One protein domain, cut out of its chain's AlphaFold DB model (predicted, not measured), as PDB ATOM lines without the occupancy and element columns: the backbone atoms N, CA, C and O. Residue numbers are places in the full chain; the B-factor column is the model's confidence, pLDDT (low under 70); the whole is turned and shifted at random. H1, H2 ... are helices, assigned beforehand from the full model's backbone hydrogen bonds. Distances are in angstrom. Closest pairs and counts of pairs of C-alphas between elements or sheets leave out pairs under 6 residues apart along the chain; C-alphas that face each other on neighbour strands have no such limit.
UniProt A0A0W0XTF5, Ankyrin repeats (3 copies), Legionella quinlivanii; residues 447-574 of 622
ATOM      1  N   PRO A 447     168.655 224.979 189.906       85.06
ATOM      2  CA  PRO A 447     168.148 225.750 191.034       85.06
ATOM      3  C   PRO A 447     167.037 225.012 191.794       85.06
ATOM      4  O   PRO A 447     166.890 225.234 192.998       85.06
ATOM      5  N   ASP A 448     166.313 224.111 191.130       92.06
ATOM      6  CA  ASP A 448     165.171 223.392 191.689       92.06
ATOM      7  C   ASP A 448     165.605 222.167 192.496       92.06
ATOM      8  O   ASP A 448     164.910 221.779 193.429       92.06
ATOM      9  N   GLU A 449     166.786 221.605 192.229       90.62
ATOM     10  CA  GLU A 449     167.326 220.471 192.994       90.62
ATOM     11  C   GLU A 449     167.482 220.809 194.480       90.62
ATOM     12  O   GLU A 449     167.174 219.997 195.350       90.62
ATOM     13  N   ALA A 450     167.936 222.024 194.792       89.88
ATOM     14  CA  ALA A 450     168.075 222.460 196.175       89.88
ATOM     15  C   ALA A 450     166.711 222.553 196.874       89.88
ATOM     16  O   ALA A 450     166.568 222.118 198.017       89.88
ATOM     17  N   ASP A 451     165.706 223.062 196.162       92.94
ATOM     18  CA  ASP A 451     164.336 223.158 196.657       92.94
ATOM     19  C   ASP A 451     163.694 221.795 196.835       92.94
ATOM     20  O   ASP A 451     163.062 221.550 197.860       92.94
ATOM     21  N   PHE A 452     163.918 220.891 195.889       93.94
ATOM     22  CA  PHE A 452     163.412 219.531 195.935       93.94
ATOM     23  C   PHE A 452     164.000 218.765 197.125       93.94
ATOM     24  O   PHE A 452     163.283 218.094 197.868       93.94
ATOM     25  N   VAL A 453     165.309 218.906 197.354       90.38
ATOM     26  CA  VAL A 453     166.002 218.303 198.497       90.38
ATOM     27  C   VAL A 453     165.494 218.858 199.827       90.38
ATOM     28  O   VAL A 453     165.295 218.083 200.763       90.38
ATOM     29  N   ILE A 454     165.279 220.173 199.922       91.19
ATOM     30  CA  ILE A 454     164.733 220.811 201.127       91.19
ATOM     31  C   ILE A 454     163.290 220.359 201.372       91.19
ATOM     32  O   ILE A 454     162.966 219.997 202.501       91.19
ATOM     33  N   ALA A 455     162.452 220.326 200.334       93.31
ATOM     34  CA  ALA A 455     161.076 219.848 200.418       93.31
ATOM     35  C   ALA A 455     161.032 218.422 200.982       93.31
ATOM     36  O   ALA A 455     160.429 218.176 202.023       93.31
ATOM     37  N   LYS A 456     161.801 217.507 200.382       92.00
ATOM     38  CA  LYS A 456     161.868 216.111 200.825       92.00
ATOM     39  C   LYS A 456     162.319 215.975 202.278       92.00
ATOM     40  O   LYS A 456     161.762 215.180 203.026       92.00
ATOM     41  N   LEU A 457     163.305 216.770 202.687       87.81
ATOM     42  CA  LEU A 457     163.775 216.786 204.065       87.81
ATOM     43  C   LEU A 457     162.699 217.279 205.048       87.81
ATOM     44  O   LEU A 457     162.540 216.697 206.118       87.81
ATOM     45  N   LEU A 458     161.963 218.333 204.691       87.88
ATOM     46  CA  LEU A 458     160.854 218.846 205.499       87.88
ATOM     47  C   LEU A 458     159.766 217.777 205.672       87.88
ATOM     48  O   LEU A 458     159.313 217.553 206.793       87.88
ATOM     49  N   ALA A 459     159.413 217.057 204.600       88.75
ATOM     50  CA  ALA A 459     158.487 215.926 204.673       88.75
ATOM     51  C   ALA A 459     159.015 214.788 205.566       88.75
ATOM     52  O   ALA A 459     158.264 214.274 206.391       88.75
ATOM     53  N   GLU A 460     160.301 214.422 205.463       86.00
ATOM     54  CA  GLU A 460     160.941 213.415 206.335       86.00
ATOM     55  C   GLU A 460     160.854 213.789 207.828       86.00
ATOM     56  O   GLU A 460     160.785 212.909 208.684       86.00
ATOM     57  N   GLN A 461     160.842 215.084 208.146       82.19
ATOM     58  CA  GLN A 461     160.732 215.604 209.514       82.19
ATOM     59  C   GLN A 461     159.283 215.848 209.971       82.19
ATOM     60  O   GLN A 461     159.055 216.203 211.131       82.19
ATOM     61  N   GLY A 462     158.307 215.641 209.082       84.25
ATOM     62  CA  GLY A 462     156.885 215.848 209.343       84.25
ATOM     63  C   GLY A 462     156.387 217.283 209.144       84.25
ATOM     64  O   GLY A 462     155.229 217.560 209.451       84.25
ATOM     65  N   ASP A 463     157.204 218.200 208.615       86.56
ATOM     66  CA  ASP A 463     156.772 219.554 208.222       86.56
ATOM     67  C   ASP A 463     156.171 219.520 206.805       86.56
ATOM     68  O   ASP A 463     156.704 220.069 205.832       86.56
ATOM     69  N   PHE A 464     155.051 218.803 206.684       87.88
ATOM     70  CA  PHE A 464     154.404 218.523 205.403       87.88
ATOM     71  C   PHE A 464     153.942 219.797 204.699       87.88
ATOM     72  O   PHE A 464     154.052 219.890 203.481       87.88
ATOM     73  N   ILE A 465     153.475 220.803 205.445       87.06
ATOM     74  CA  ILE A 465     153.010 222.073 204.870       87.06
ATOM     75  C   ILE A 465     154.151 222.799 204.172       87.06
ATOM     76  O   ILE A 465     154.006 223.192 203.014       87.06
ATOM     77  N   ARG A 466     155.296 222.986 204.841       87.31
ATOM     78  CA  ARG A 466     156.421 223.669 204.197       87.31
ATOM     79  C   ARG A 466     157.001 222.834 203.069       87.31
ATOM     80  O   ARG A 466     157.358 223.405 202.045       87.31
ATOM     81  N   SER A 467     157.042 221.509 203.221       91.31
ATOM     82  CA  SER A 467     157.403 220.612 202.122       91.31
ATOM     83  C   SER A 467     156.505 220.828 200.904       91.31
ATOM     84  O   SER A 467     157.007 220.984 199.795       91.31
ATOM     85  N   PHE A 468     155.188 220.857 201.105       91.56
ATOM     86  CA  PHE A 468     154.205 221.030 200.042       91.56
ATOM     87  C   PHE A 468     154.363 222.380 199.345       91.56
ATOM     88  O   PHE A 468     154.451 222.421 198.124       91.56
ATOM     89  N   LEU A 469     154.485 223.473 200.107       91.25
ATOM     90  CA  LEU A 469     154.722 224.811 199.552       91.25
ATOM     91  C   LEU A 469     156.037 224.883 198.764       91.25
ATOM     92  O   LEU A 469     156.121 225.571 197.745       91.25
ATOM     93  N   GLN A 470     157.065 224.159 199.212       93.19
ATOM     94  CA  GLN A 470     158.341 224.101 198.511       93.19
ATOM     95  C   GLN A 470     158.217 223.352 197.179       93.19
ATOM     96  O   GLN A 470     158.694 223.858 196.161       93.19
ATOM     97  N   TYR A 471     157.543 222.197 197.164       94.50
ATOM     98  CA  TYR A 471     157.249 221.469 195.929       94.50
ATOM     99  C   TYR A 471     156.359 222.279 194.983       94.50
ATOM    100  O   TYR A 471     156.668 222.377 193.800       94.50
ATOM    101  N   GLU A 472     155.321 222.939 195.494       93.12
ATOM    102  CA  GLU A 472     154.441 223.796 194.697       93.12
ATOM    103  C   GLU A 472     155.236 224.914 194.008       93.12
ATOM    104  O   GLU A 472     155.042 225.200 192.825       93.12
ATOM    105  N   GLY A 473     156.194 225.515 194.720       93.44
ATOM    106  CA  GLY A 473     157.107 226.497 194.146       93.44
ATOM    107  C   GLY A 473     157.964 225.948 192.999       93.44
ATOM    108  O   GLY A 473     158.352 226.720 192.124       93.44
ATOM    109  N   ILE A 474     158.283 224.649 192.988       93.88
ATOM    110  CA  ILE A 474     158.976 223.974 191.875       93.88
ATOM    111  C   ILE A 474     158.007 223.756 190.712       93.88
ATOM    112  O   ILE A 474     158.330 224.110 189.585       93.88
ATOM    113  N   VAL A 475     156.799 223.255 190.982       92.12
ATOM    114  CA  VAL A 475     155.776 222.999 189.951       92.12
ATOM    115  C   VAL A 475     155.371 224.281 189.216       92.12
ATOM    116  O   VAL A 475     155.210 224.279 188.000       92.12
ATOM    117  N   ARG A 476     155.274 225.411 189.927       92.88
ATOM    118  CA  ARG A 476     154.947 226.718 189.324       92.88
ATOM    119  C   ARG A 476     156.061 227.287 188.434       92.88
ATOM    120  O   ARG A 476     155.804 228.211 187.661       92.88
ATOM    121  N   ARG A 477     157.298 226.787 188.535       92.00
ATOM    122  CA  ARG A 477     158.398 227.170 187.640       92.00
ATOM    123  C   ARG A 477     158.283 226.357 186.354       92.00
ATOM    124  O   ARG A 477     158.765 225.232 186.272       92.00
ATOM    125  N   ASN A 478     157.647 226.950 185.344       80.19
ATOM    126  CA  ASN A 478     157.515 226.346 184.016       80.19
ATOM    127  C   ASN A 478     158.873 225.813 183.514       80.19
ATOM    128  O   ASN A 478     159.840 226.574 183.441       80.19
ATOM    129  N   ASN A 479     158.910 224.538 183.110       86.50
ATOM    130  CA  ASN A 479     160.091 223.810 182.615       86.50
ATOM    131  C   ASN A 479     161.137 223.412 183.672       86.50
ATOM    132  O   ASN A 479     162.294 223.177 183.317       86.50
ATOM    133  N   SER A 480     160.764 223.309 184.950       89.44
ATOM    134  CA  SER A 480     161.650 222.691 185.939       89.44
ATOM    135  C   SER A 480     161.985 221.241 185.539       89.44
ATOM    136  O   SER A 480     161.060 220.448 185.325       89.44
ATOM    137  N   PRO A 481     163.269 220.826 185.514       89.00
ATOM    138  CA  PRO A 481     163.647 219.424 185.305       89.00
ATOM    139  C   PRO A 481     163.052 218.480 186.360       89.00
ATOM    140  O   PRO A 481     162.931 217.279 186.124       89.00
ATOM    141  N   ARG A 482     162.683 219.026 187.524       92.19
ATOM    142  CA  ARG A 482     162.112 218.312 188.669       92.19
ATOM    143  C   ARG A 482     160.601 218.487 188.801       92.19
ATOM    144  O   ARG A 482     160.038 217.957 189.753       92.19
ATOM    145  N   GLN A 483     159.936 219.176 187.868       93.00
ATOM    146  CA  GLN A 483     158.493 219.441 187.927       93.00
ATOM    147  C   GLN A 483     157.689 218.161 188.186       93.00
ATOM    148  O   GLN A 483     156.940 218.090 189.154       93.00
ATOM    149  N   HIS A 484     157.899 217.123 187.373       91.62
ATOM    150  CA  HIS A 484     157.149 215.875 187.503       91.62
ATOM    151  C   HIS A 484     157.445 215.116 188.801       91.62
ATOM    152  O   HIS A 484     156.557 214.474 189.358       91.62
ATOM    153  N   GLU A 485     158.675 215.180 189.306       92.69
ATOM    154  CA  GLU A 485     159.004 214.570 190.597       92.69
ATOM    155  C   GLU A 485     158.344 215.335 191.751       92.69
ATOM    156  O   GLU A 485     157.846 214.717 192.688       92.69
ATOM    157  N   ALA A 486     158.297 216.670 191.675       92.81
ATOM    158  CA  ALA A 486     157.635 217.512 192.668       92.81
ATOM    159  C   ALA A 486     156.109 217.317 192.662       92.81
ATOM    160  O   ALA A 486     155.523 217.151 193.729       92.81
ATOM    161  N   GLU A 487     155.479 217.259 191.481       91.62
ATOM    162  CA  GLU A 487     154.059 216.900 191.314       91.62
ATOM    163  C   GLU A 487     153.753 215.539 191.950       91.62
ATOM    164  O   GLU A 487     152.762 215.394 192.665       91.62
ATOM    165  N   PHE A 488     154.624 214.547 191.731       92.25
ATOM    166  CA  PHE A 488     154.470 213.216 192.311       92.25
ATOM    167  C   PHE A 488     154.558 213.229 193.842       92.25
ATOM    168  O   PHE A 488     153.683 212.672 194.502       92.25
ATOM    169  N   GLU A 489     155.576 213.869 194.420       93.12
ATOM    170  CA  GLU A 489     155.730 213.938 195.881       93.12
ATOM    171  C   GLU A 489     154.576 214.736 196.524       93.12
ATOM    172  O   GLU A 489     154.044 214.326 197.553       93.12
ATOM    173  N   MET A 490     154.101 215.822 195.898       92.62
ATOM    174  CA  MET A 490     152.898 216.547 196.342       92.62
ATOM    175  C   MET A 490     151.645 215.672 196.313       92.62
ATOM    176  O   MET A 490     150.883 215.658 197.281       92.62
ATOM    177  N   ALA A 491     151.431 214.942 195.215       87.81
ATOM    178  CA  ALA A 491     150.324 214.006 195.083       87.81
ATOM    179  C   ALA A 491     150.380 212.929 196.171       87.81
ATOM    180  O   ALA A 491     149.359 212.613 196.778       87.81
ATOM    181  N   ASP A 492     151.566 212.403 196.467       87.38
ATOM    182  CA  ASP A 492     151.762 211.406 197.514       87.38
ATOM    183  C   ASP A 492     151.464 211.966 198.921       87.38
ATOM    184  O   ASP A 492     150.785 211.302 199.707       87.38
ATOM    185  N   LEU A 493     151.861 213.211 199.223       87.44
ATOM    186  CA  LEU A 493     151.488 213.901 200.472       87.44
ATOM    187  C   LEU A 493     149.959 214.060 200.614       87.44
ATOM    188  O   LEU A 493     149.407 213.830 201.695       87.44
ATOM    189  N   ILE A 494     149.260 214.434 199.534       87.06
ATOM    190  CA  ILE A 494     147.789 214.559 199.518       87.06
ATOM    191  C   ILE A 494     147.134 213.185 199.684       87.06
ATOM    192  O   ILE A 494     146.219 213.015 200.494       87.06
ATOM    193  N   TYR A 495     147.614 212.185 198.942       84.00
ATOM    194  CA  TYR A 495     147.084 210.825 198.960       84.00
ATOM    195  C   TYR A 495     147.191 210.195 200.353       84.00
ATOM    196  O   TYR A 495     146.220 209.622 200.852       84.00
ATOM    197  N   ARG A 496     148.335 210.377 201.028       80.75
ATOM    198  CA  ARG A 496     148.556 209.931 202.414       80.75
ATOM    199  C   ARG A 496     147.733 210.702 203.451       80.75
ATOM    200  O   ARG A 496     147.697 210.300 204.611       80.75
ATOM    201  N   GLY A 497     147.060 211.788 203.063       83.50
ATOM    202  CA  GLY A 497     146.346 212.666 203.992       83.50
ATOM    203  C   GLY A 497     147.276 213.473 204.895       83.50
ATOM    204  O   GLY A 497     146.853 213.944 205.950       83.50
ATOM    205  N   GLU A 498     148.544 213.612 204.508       85.19
ATOM    206  CA  GLU A 498     149.510 214.476 205.189       85.19
ATOM    207  C   GLU A 498     149.233 215.951 204.863       85.19
ATOM    208  O   GLU A 498     149.459 216.821 205.707       85.19
ATOM    209  N   ILE A 499     148.664 216.210 203.679       86.81
ATOM    210  CA  ILE A 499     148.108 217.496 203.251       86.81
ATOM    211  C   ILE A 499     146.635 217.330 202.889       86.81
ATOM    212  O   ILE A 499     146.256 216.425 202.146       86.81
ATOM    213  N   ILE A 500     145.803 218.238 203.394       82.38
ATOM    214  CA  ILE A 500     144.381 218.314 203.062       82.38
ATOM    215  C   ILE A 500     144.139 219.625 202.324       82.38
ATOM    216  O   ILE A 500     144.427 220.701 202.848       82.38
ATOM    217  N   LEU A 501     143.610 219.515 201.110       81.50
ATOM    218  CA  LEU A 501     143.191 220.647 200.292       81.50
ATOM    219  C   LEU A 501     141.668 220.790 200.363       81.50
ATOM    220  O   LEU A 501     140.953 219.790 200.429       81.50
ATOM    221  N   PHE A 502     141.186 222.028 200.377       80.25
ATOM    222  CA  PHE A 502     139.779 222.350 200.160       80.25
ATOM    223  C   PHE A 502     139.442 222.348 198.658       80.25
ATOM    224  O   PHE A 502     140.335 222.332 197.813       80.25
ATOM    225  N   ASP A 503     138.148 222.416 198.321       77.25
ATOM    226  CA  ASP A 503     137.671 222.432 196.925       77.25
ATOM    227  C   ASP A 503     138.193 223.630 196.112       77.25
ATOM    228  O   ASP A 503     138.260 223.562 194.889       77.25
ATOM    229  N   ASP A 504     138.584 224.718 196.778       79.69
ATOM    230  CA  ASP A 504     139.214 225.892 196.163       79.69
ATOM    231  C   ASP A 504     140.749 225.774 196.056       79.69
ATOM    232  O   ASP A 504     141.431 226.760 195.774       79.69
ATOM    233  N   HIS A 505     141.292 224.574 196.293       77.06
ATOM    234  CA  HIS A 505     142.717 224.242 196.362       77.06
ATOM    235  C   HIS A 505     143.499 224.934 197.492       77.06
ATOM    236  O   HIS A 505     144.730 224.846 197.527       77.06
ATOM    237  N   SER A 506     142.833 225.593 198.446       80.06
ATOM    238  CA  SER A 506     143.517 226.139 199.620       80.06
ATOM    239  C   SER A 506     143.905 225.030 200.608       80.06
ATOM    240  O   SER A 506     143.206 224.030 200.772       80.06
ATOM    241  N   ILE A 507     145.059 225.181 201.271       79.81
ATOM    242  CA  ILE A 507     145.557 224.196 202.242       79.81
ATOM    243  C   ILE A 507     144.790 224.349 203.558       79.81
ATOM    244  O   ILE A 507     144.785 225.418 204.174       79.81
ATOM    245  N   ASN A 508     144.210 223.260 204.056       79.19
ATOM    246  CA  ASN A 508     143.653 223.208 205.401       79.19
ATOM    247  C   ASN A 508     144.778 223.038 206.434       79.19
ATOM    248  O   ASN A 508     145.123 221.922 206.826       79.19
ATOM    249  N   PHE A 509     145.351 224.154 206.890       71.31
ATOM    250  CA  PHE A 509     146.447 224.176 207.870       71.31
ATOM    251  C   PHE A 509     146.075 223.609 209.251       71.31
ATOM    252  O   PHE A 509     146.965 223.221 210.007       71.31
ATOM    253  N   ALA A 510     144.784 223.593 209.609       61.56
ATOM    254  CA  ALA A 510     144.324 223.074 210.897       61.56
ATOM    255  C   ALA A 510     144.314 221.538 210.919       61.56
ATOM    256  O   ALA A 510     144.642 220.937 211.938       61.56
ATOM    257  N   ALA A 511     143.968 220.919 209.789       63.66
ATOM    258  CA  ALA A 511     143.935 219.466 209.636       63.66
ATOM    259  C   ALA A 511     145.282 218.889 209.145       63.66
ATOM    260  O   ALA A 511     145.661 217.776 209.504       63.66
ATOM    261  N   SER A 512     146.051 219.673 208.384       61.00
ATOM    262  CA  SER A 512     147.411 219.333 207.950       61.00
ATOM    263  C   SER A 512     148.382 219.690 209.079       61.00
ATOM    264  O   SER A 512     148.832 220.825 209.160       61.00
ATOM    265  N   GLY A 513     148.622 218.766 210.016       58.59
ATOM    266  CA  GLY A 513     149.371 218.997 211.262       58.59
ATOM    267  C   GLY A 513     150.636 219.856 211.101       58.59
ATOM    268  O   GLY A 513     151.696 219.360 210.743       58.59
ATOM    269  N   SER A 514     150.523 221.155 211.394       50.16
ATOM    270  CA  SER A 514     151.598 222.153 211.236       50.16
ATOM    271  C   SER A 514     152.589 222.187 212.400       50.16
ATOM    272  O   SER A 514     153.553 222.954 212.393       50.16
ATOM    273  N   ARG A 515     152.361 221.371 213.428       54.53
ATOM    274  CA  ARG A 515     153.271 221.196 214.552       54.53
ATOM    275  C   ARG A 515     153.387 219.712 214.809       54.53
ATOM    276  O   ARG A 515     152.363 219.031 214.869       54.53
ATOM    277  N   GLN A 516     154.618 219.231 215.006       57.69
ATOM    278  CA  GLN A 516     154.786 217.971 215.714       57.69
ATOM    279  C   GLN A 516     153.902 218.044 216.963       57.69
ATOM    280  O   GLN A 516     153.956 219.057 217.671       57.69
ATOM    281  N   PRO A 517     153.028 217.052 217.185       59.44
ATOM    282  CA  PRO A 517     152.173 217.043 218.354       59.44
ATOM    283  C   PRO A 517     153.067 217.232 219.582       59.44
ATOM    284  O   PRO A 517     153.991 216.455 219.811       59.44
ATOM    285  N   ALA A 518     152.834 218.305 220.341       63.59
ATOM    286  CA  ALA A 518     153.684 218.683 221.473       63.59
ATOM    287  C   ALA A 518     153.631 217.636 222.598       63.59
ATOM    288  O   ALA A 518     154.430 217.660 223.531       63.59
ATOM    289  N   THR A 519     152.663 216.723 222.512       77.88
ATOM    290  CA  THR A 519     152.446 215.615 223.432       77.88
ATOM    291  C   THR A 519     152.043 214.363 222.655       77.88
ATOM    292  O   THR A 519     151.407 214.448 221.605       77.88
ATOM    293  N   LEU A 520     152.333 213.187 223.212       71.69
ATOM    294  CA  LEU A 520     151.882 211.899 222.671       71.69
ATOM    295  C   LEU A 520     150.353 211.852 222.462       71.69
ATOM    296  O   LEU A 520     149.882 211.271 221.492       71.69
ATOM    297  N   GLN A 521     149.585 212.510 223.333       75.75
ATOM    298  CA  GLN A 521     148.125 212.564 223.251       75.75
ATOM    299  C   GLN A 521     147.638 213.284 221.983       75.75
ATOM    300  O   GLN A 521     146.764 212.778 221.287       75.75
ATOM    301  N   GLN A 522     148.258 214.415 221.630       74.44
ATOM    302  CA  GLN A 522     147.952 215.121 220.380       74.44
ATOM    303  C   GLN A 522     148.312 214.285 219.143       74.44
ATOM    304  O   GLN A 522     147.646 214.393 218.117       74.44
ATOM    305  N   ALA A 523     149.344 213.437 219.234       70.75
ATOM    306  CA  ALA A 523     149.714 212.528 218.151       70.75
ATOM    307  C   ALA A 523     148.636 211.462 217.932       70.75
ATOM    308  O   ALA A 523     148.241 211.207 216.798       70.75
ATOM    309  N   ILE A 524     148.132 210.885 219.027       74.19
ATOM    310  CA  ILE A 524     147.052 209.894 219.008       74.19
ATOM    311  C   ILE A 524     145.764 210.510 218.450       74.19
ATOM    312  O   ILE A 524     145.123 209.903 217.596       74.19
ATOM    313  N   GLU A 525     145.395 211.715 218.884       77.69
ATOM    314  CA  GLU A 525     144.195 212.411 218.398       77.69
ATOM    315  C   GLU A 525     144.277 212.737 216.903       77.69
ATOM    316  O   GLU A 525     143.301 212.544 216.174       77.69
ATOM    317  N   LEU A 526     145.443 213.179 216.424       72.31
ATOM    318  CA  LEU A 526     145.664 213.443 215.004       72.31
ATOM    319  C   LEU A 526     145.575 212.157 214.168       72.31
ATOM    320  O   LEU A 526     144.973 212.164 213.096       72.31
ATOM    321  N   GLU A 527     146.125 211.048 214.663       73.75
ATOM    322  CA  GLU A 527     146.046 209.752 213.981       73.75
ATOM    323  C   GLU A 527     144.607 209.220 213.942       73.75
ATOM    324  O   GLU A 527     144.140 208.771 212.898       73.75
ATOM    325  N   GLN A 528     143.853 209.356 215.036       77.81
ATOM    326  CA  GLN A 528     142.424 209.018 215.073       77.81
ATOM    327  C   GLN A 528     141.602 209.877 214.105       77.81
ATOM    328  O   GLN A 528     140.669 209.377 213.470       77.81
ATOM    329  N   LEU A 529     141.941 211.162 213.968       75.69
ATOM    330  CA  LEU A 529     141.315 212.044 212.986       75.69
ATOM    331  C   LEU A 529     141.611 211.563 211.559       75.69
ATOM    332  O   LEU A 529     140.683 211.421 210.763       75.69
ATOM    333  N   ARG A 530     142.874 211.239 211.256       72.06
ATOM    334  CA  ARG A 530     143.293 210.691 209.957       72.06
ATOM    335  C   ARG A 530     142.613 209.364 209.643       72.06
ATOM    336  O   ARG A 530     142.192 209.161 208.509       72.06
ATOM    337  N   GLU A 531     142.451 208.486 210.629       75.31
ATOM    338  CA  GLU A 531     141.747 207.209 210.476       75.31
ATOM    339  C   GLU A 531     140.241 207.410 210.241       75.31
ATOM    340  O   GLU A 531     139.607 206.702 209.456       75.31
ATOM    341  N   LYS A 532     139.642 208.404 210.900       79.56
ATOM    342  CA  LYS A 532     138.243 208.776 210.667       79.56
ATOM    343  C   LYS A 532     138.051 209.369 209.269       79.56
ATOM    344  O   LYS A 532     137.063 209.054 208.606       79.56
ATOM    345  N   GLU A 533     138.982 210.200 208.811       74.06
ATOM    346  CA  GLU A 533     138.972 210.780 207.466       74.06
ATOM    347  C   GLU A 533     139.262 209.752 206.373       74.06
ATOM    348  O   GLU A 533     138.617 209.792 205.328       74.06
ATOM    349  N   SER A 534     140.164 208.796 206.606       71.38
ATOM    350  CA  SER A 534     140.443 207.714 205.654       71.38
ATOM    351  C   SER A 534     139.261 206.760 205.489       71.38
ATOM    352  O   SER A 534     139.164 206.075 204.480       71.38
ATOM    353  N   LYS A 535     138.319 206.743 206.438       78.38
ATOM    354  CA  LYS A 535     137.032 206.037 206.318       78.38
ATOM    355  C   LYS A 535     135.931 206.905 205.700       78.38
ATOM    356  O   LYS A 535     134.868 206.387 205.358       78.38
ATOM    357  N   ASN A 536     136.158 208.208 205.529       83.56
ATOM    358  CA  ASN A 536     135.202 209.111 204.901       83.56
ATOM    359  C   ASN A 536     135.369 209.080 203.374       83.56
ATOM    360  O   ASN A 536     136.274 209.697 202.811       83.56
ATOM    361  N   LEU A 537     134.455 208.376 202.701       81.06
ATOM    362  CA  LEU A 537     134.471 208.194 201.248       81.06
ATOM    363  C   LEU A 537     134.504 209.524 200.476       81.06
ATOM    364  O   LEU A 537     135.183 209.613 199.458       81.06
ATOM    365  N   GLN A 538     133.831 210.569 200.971       83.19
ATOM    366  CA  GLN A 538     133.849 211.883 200.321       83.19
ATOM    367  C   GLN A 538     135.245 212.515 200.362       83.19
ATOM    368  O   GLN A 538     135.716 213.009 199.340       83.19
ATOM    369  N   VAL A 539     135.933 212.431 201.505       79.38
ATOM    370  CA  VAL A 539     137.300 212.954 201.667       79.38
ATOM    371  C   VAL A 539     138.286 212.162 200.806       79.38
ATOM    372  O   VAL A 539     139.139 212.754 200.147       79.38
ATOM    373  N   MET A 540     138.146 210.834 200.734       79.44
ATOM    374  CA  MET A 540     138.961 210.006 199.833       79.44
ATOM    375  C   MET A 540     138.737 210.351 198.358       79.44
ATOM    376  O   MET A 540     139.708 210.485 197.619       79.44
ATOM    377  N   HIS A 541     137.484 210.535 197.929       84.06
ATOM    378  CA  HIS A 541     137.166 210.960 196.561       84.06
ATOM    379  C   HIS A 541     137.749 212.342 196.243       84.06
ATOM    380  O   HIS A 541     138.260 212.549 195.146       84.06
ATOM    381  N   GLN A 542     137.699 213.278 197.192       85.19
ATOM    382  CA  GLN A 542     138.265 214.617 197.028       85.19
ATOM    383  C   GLN A 542     139.794 214.570 196.896       85.19
ATOM    384  O   GLN A 542     140.346 215.135 195.954       85.19
ATOM    385  N   ARG A 543     140.486 213.821 197.768       84.81
ATOM    386  CA  ARG A 543     141.942 213.597 197.669       84.81
ATOM    387  C   ARG A 543     142.319 212.940 196.346       84.81
ATOM    388  O   ARG A 543     143.232 213.411 195.677       84.81
ATOM    389  N   ALA A 544     141.594 211.893 195.951       85.44
ATOM    390  CA  ALA A 544     141.812 211.202 194.685       85.44
ATOM    391  C   ALA A 544     141.656 212.145 193.486       85.44
ATOM    392  O   ALA A 544     142.463 212.079 192.564       85.44
ATOM    393  N   ARG A 545     140.668 213.053 193.522       88.62
ATOM    394  CA  ARG A 545     140.465 214.082 192.491       88.62
ATOM    395  C   ARG A 545     141.658 215.023 192.397       88.62
ATOM    396  O   ARG A 545     142.206 215.162 191.313       88.62
ATOM    397  N   HIS A 546     142.107 215.594 193.511       84.69
ATOM    398  CA  HIS A 546     143.268 216.487 193.499       84.69
ATOM    399  C   HIS A 546     144.557 215.785 193.059       84.69
ATOM    400  O   HIS A 546     145.359 216.375 192.342       84.69
ATOM    401  N   VAL A 547     144.756 214.525 193.455       86.06
ATOM    402  CA  VAL A 547     145.895 213.714 193.002       86.06
ATOM    403  C   VAL A 547     145.827 213.466 191.496       86.06
ATOM    404  O   VAL A 547     146.836 213.615 190.812       86.06
ATOM    405  N   ASP A 548     144.659 213.104 190.967       86.75
ATOM    406  CA  ASP A 548     144.475 212.857 189.534       86.75
ATOM    407  C   ASP A 548     144.667 214.135 188.701       86.75
ATOM    408  O   ASP A 548     145.390 214.119 187.706       86.75
ATOM    409  N   GLU A 549     144.118 215.262 189.166       88.44
ATOM    410  CA  GLU A 549     144.317 216.590 188.572       88.44
ATOM    411  C   GLU A 549     145.800 216.986 188.557       88.44
ATOM    412  O   GLU A 549     146.318 217.382 187.511       88.44
ATOM    413  N   LEU A 550     146.512 216.832 189.679       85.25
ATOM    414  CA  LEU A 550     147.927 217.202 189.793       85.25
ATOM    415  C   LEU A 550     148.836 216.326 188.921       85.25
ATOM    416  O   LEU A 550     149.849 216.791 188.407       85.25
ATOM    417  N   LEU A 551     148.472 215.056 188.737       89.25
ATOM    418  CA  LEU A 551     149.214 214.106 187.908       89.25
ATOM    419  C   LEU A 551     148.729 214.078 186.449       89.25
ATOM    420  O   LEU A 551     149.234 213.272 185.653       89.25
ATOM    421  N   SER A 552     147.779 214.941 186.070       86.62
ATOM    422  CA  SER A 552     147.237 215.015 184.711       86.62
ATOM    423  C   SER A 552     148.289 215.574 183.739       86.62
ATOM    424  O   SER A 552     148.474 216.770 183.560       86.62
ATOM    425  N   GLY A 553     149.050 214.667 183.122       84.44
ATOM    426  CA  GLY A 553     150.175 215.002 182.236       84.44
ATOM    427  C   GLY A 553     151.540 214.552 182.760       84.44
ATOM    428  O   GLY A 553     152.518 214.581 182.014       84.44
ATOM    429  N   ASN A 554     151.604 214.050 183.994       86.56
ATOM    430  CA  ASN A 554     152.822 213.495 184.562       86.56
ATOM    431  C   ASN A 554     153.104 212.095 183.986       86.56
ATOM    432  O   ASN A 554     152.295 211.166 184.115       86.56
ATOM    433  N   GLN A 555     154.254 211.952 183.323       88.44
ATOM    434  CA  GLN A 555     154.642 210.730 182.605       88.44
ATOM    435  C   GLN A 555     155.440 209.732 183.458       88.44
ATOM    436  O   GLN A 555     155.823 208.674 182.954       88.44
ATOM    437  N   LEU A 556     155.705 210.031 184.735       84.88
ATOM    438  CA  LEU A 556     156.429 209.104 185.600       84.88
ATOM    439  C   LEU A 556     155.626 207.802 185.786       84.88
ATOM    440  O   LEU A 556     154.421 207.856 186.050       84.88
ATOM    441  N   PRO A 557     156.261 206.616 185.717       84.19
ATOM    442  CA  PRO A 557     155.575 205.343 185.951       84.19
ATOM    443  C   PRO A 557     154.836 205.293 187.295       84.19
ATOM    444  O   PRO A 557     153.744 204.732 187.396       84.19
ATOM    445  N   GLN A 558     155.398 205.924 188.327       82.31
ATOM    446  CA  GLN A 558     154.790 206.015 189.652       82.31
ATOM    447  C   GLN A 558     153.521 206.885 189.646       82.31
ATOM    448  O   GLN A 558     152.561 206.567 190.347       82.31
ATOM    449  N   ALA A 559     153.473 207.932 188.815       80.88
ATOM    450  CA  ALA A 559     152.280 208.759 188.648       80.88
ATOM    451  C   ALA A 559     151.139 207.983 187.969       80.88
ATOM    452  O   ALA A 559     149.980 208.139 188.346       80.88
ATOM    453  N   ALA A 560     151.445 207.104 187.008       84.56
ATOM    454  CA  ALA A 560     150.444 206.219 186.404       84.56
ATOM    455  C   ALA A 560     149.847 205.237 187.430       84.56
ATOM    456  O   ALA A 560     148.641 205.005 187.433       84.56
ATOM    457  N   PHE A 561     150.674 204.707 188.338       86.00
ATOM    458  CA  PHE A 561     150.204 203.852 189.430       86.00
ATOM    459  C   PHE A 561     149.279 204.601 190.403       86.00
ATOM    460  O   PHE A 561     148.204 204.094 190.721       86.00
ATOM    461  N   LEU A 562     149.658 205.807 190.849       79.44
ATOM    462  CA  LEU A 562     148.803 206.627 191.719       79.44
ATOM    463  C   LEU A 562     147.477 206.993 191.038       79.44
ATOM    464  O   LEU A 562     146.429 206.861 191.662       79.44
ATOM    465  N   ARG A 563     147.489 207.356 189.749       88.00
ATOM    466  CA  ARG A 563     146.254 207.616 188.985       88.00
ATOM    467  C   ARG A 563     145.352 206.387 188.888       88.00
ATOM    468  O   ARG A 563     144.158 206.491 189.145       88.00
ATOM    469  N   ALA A 564     145.916 205.206 188.626       86.56
ATOM    470  CA  ALA A 564     145.148 203.960 188.637       86.56
ATOM    471  C   ALA A 564     144.491 203.700 190.007       86.56
ATOM    472  O   ALA A 564     143.340 203.269 190.068       86.56
ATOM    473  N   ARG A 565     145.178 204.026 191.114       82.06
ATOM    474  CA  ARG A 565     144.594 203.971 192.465       82.06
ATOM    475  C   ARG A 565     143.478 204.993 192.666       82.06
ATOM    476  O   ARG A 565     142.458 204.649 193.260       82.06
ATOM    477  N   CYS A 566     143.626 206.217 192.162       84.88
ATOM    478  CA  CYS A 566     142.552 207.212 192.184       84.88
ATOM    479  C   CYS A 566     141.325 206.741 191.392       84.88
ATOM    480  O   CYS A 566     140.201 206.875 191.870       84.88
ATOM    481  N   GLU A 567     141.516 206.100 190.236       88.56
ATOM    482  CA  GLU A 567     140.415 205.507 189.471       88.56
ATOM    483  C   GLU A 567     139.694 204.380 190.220       88.56
ATOM    484  O   GLU A 567     138.473 204.259 190.108       88.56
ATOM    485  N   GLU A 568     140.414 203.546 190.977       86.62
ATOM    486  CA  GLU A 568     139.800 202.531 191.846       86.62
ATOM    487  C   GLU A 568     138.904 203.177 192.915       86.62
ATOM    488  O   GLU A 568     137.799 202.677 193.158       86.62
ATOM    489  N   ILE A 569     139.343 204.306 193.497       84.12
ATOM    490  CA  ILE A 569     138.539 205.129 194.419       84.12
ATOM    491  C   ILE A 569     137.286 205.632 193.702       84.12
ATOM    492  O   ILE A 569     136.181 205.385 194.178       84.12
ATOM    493  N   PHE A 570     137.421 206.252 192.525       87.56
ATOM    494  CA  PHE A 570     136.274 206.794 191.784       87.56
ATOM    495  C   PHE A 570     135.249 205.732 191.379       87.56
ATOM    496  O   PHE A 570     134.051 206.012 191.375       87.56
ATOM    497  N   LYS A 571     135.700 204.513 191.060       87.25
ATOM    498  CA  LYS A 571     134.828 203.379 190.713       87.25
ATOM    499  C   LYS A 571     134.125 202.773 191.935       87.25
ATOM    500  O   LYS A 571     133.292 201.890 191.762       87.25
ATOM    501  N   GLY A 572     134.450 203.217 193.154       82.19
ATOM    502  CA  GLY A 572     133.914 202.654 194.395       82.19
ATOM    503  C   GLY A 572     134.385 201.220 194.664       82.19
ATOM    504  O   GLY A 572     133.776 200.514 195.461       82.19
ATOM    505  N   ASN A 573     135.458 200.776 193.998       75.06
ATOM    506  CA  ASN A 573     135.921 199.384 194.015       75.06
ATOM    507  C   ASN A 573     136.878 199.069 195.177       75.06
ATOM    508  O   ASN A 573     137.404 197.958 195.265       75.06
ATOM    509  N   LEU A 574     137.132 200.025 196.072       61.84
ATOM    510  CA  LEU A 574     138.035 199.822 197.198       61.84
ATOM    511  C   LEU A 574     137.338 199.136 198.373       61.84
ATOM    512  O   LEU A 574     136.544 199.728 199.099       61.84
TER     513      LEU A 574
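AT A GLANCE: This is residues 447 to 574 of the 622 residues of the protein "Ankyrin repeats (3 copies)" of Legionella quinlivanii (UniProt A0A0W0XTF5). The longest helix, H4, stands along one end of a bundle made by the other five, H1, H2, H3, H5 and H6, and makes a corner with H5. The bundle is up and down, each helix running against the one before it, and each touches the next; a long link, residues 496 to 519, leads from H3 to H4. The printed part has 128 residues with six named helices, H1 to H6 in chain order, and no named strand: all helix. It is compact, with a radius of gyration of the C-alphas of 14.7 A and spans of 42 by 37 by 25 A.

IN THESE COORDINATES: H4, residues 520 to 534, is 20.9 A long and begins at C-alpha 520 (151.882, 211.899, 222.671). H5 is residues 537 to 550, 19.8 A, and H6 residues 557 to 570, 20.2 A, ending at C-alpha 570 (136.274, 206.794, 191.784). H3 is residues 483 to 495, 18.1 A, and H2 residues 464 to 475, 16.1 A. H1, residues 447 to 460, 20.9 A, begins at C-alpha 447 (168.148, 225.750, 191.034).

HOW THE PARTS SIT: H4 and H5 only just touch, only at the corner, with 3 pairs of C-alphas within 8 A; the closest, Glu 533 and Val 539, are 6.4 A apart, and the helices stand about perpendicular at 84 degrees. H4 is apart from H1, H2, H3 and H6. H5 and H6, a hairpin, touch, with the C-alphas of Ala 544 and Cys 566 closest at 4.8 A. H5 touches H3, opposite ways at a shallow tilt of 2 degrees; the C-alphas of Ala 491 and Val 547 are closest, 4.9 A. H2 and H3 form a hairpin, closest at the C-alphas of Val 475 and Gln 483, 4.9 A. H1 and H2 form another, closest at the C-alphas of Ala 455 and Ser 467, 4.1 A. Every O i to N i+4 pair is within hydrogen-bond range in H2, H3, H4, H5 and H6, and 9 of 10 are in H1.

THE WHOLE: The C-alphas farthest apart, Asn 479 and Gln 521, are 43.8 A apart. The printed part has no cut. The link from H3 to H4 is long, with 24 residues. Residues 510 to 518 and residue 574 are under 70 in pLDDT.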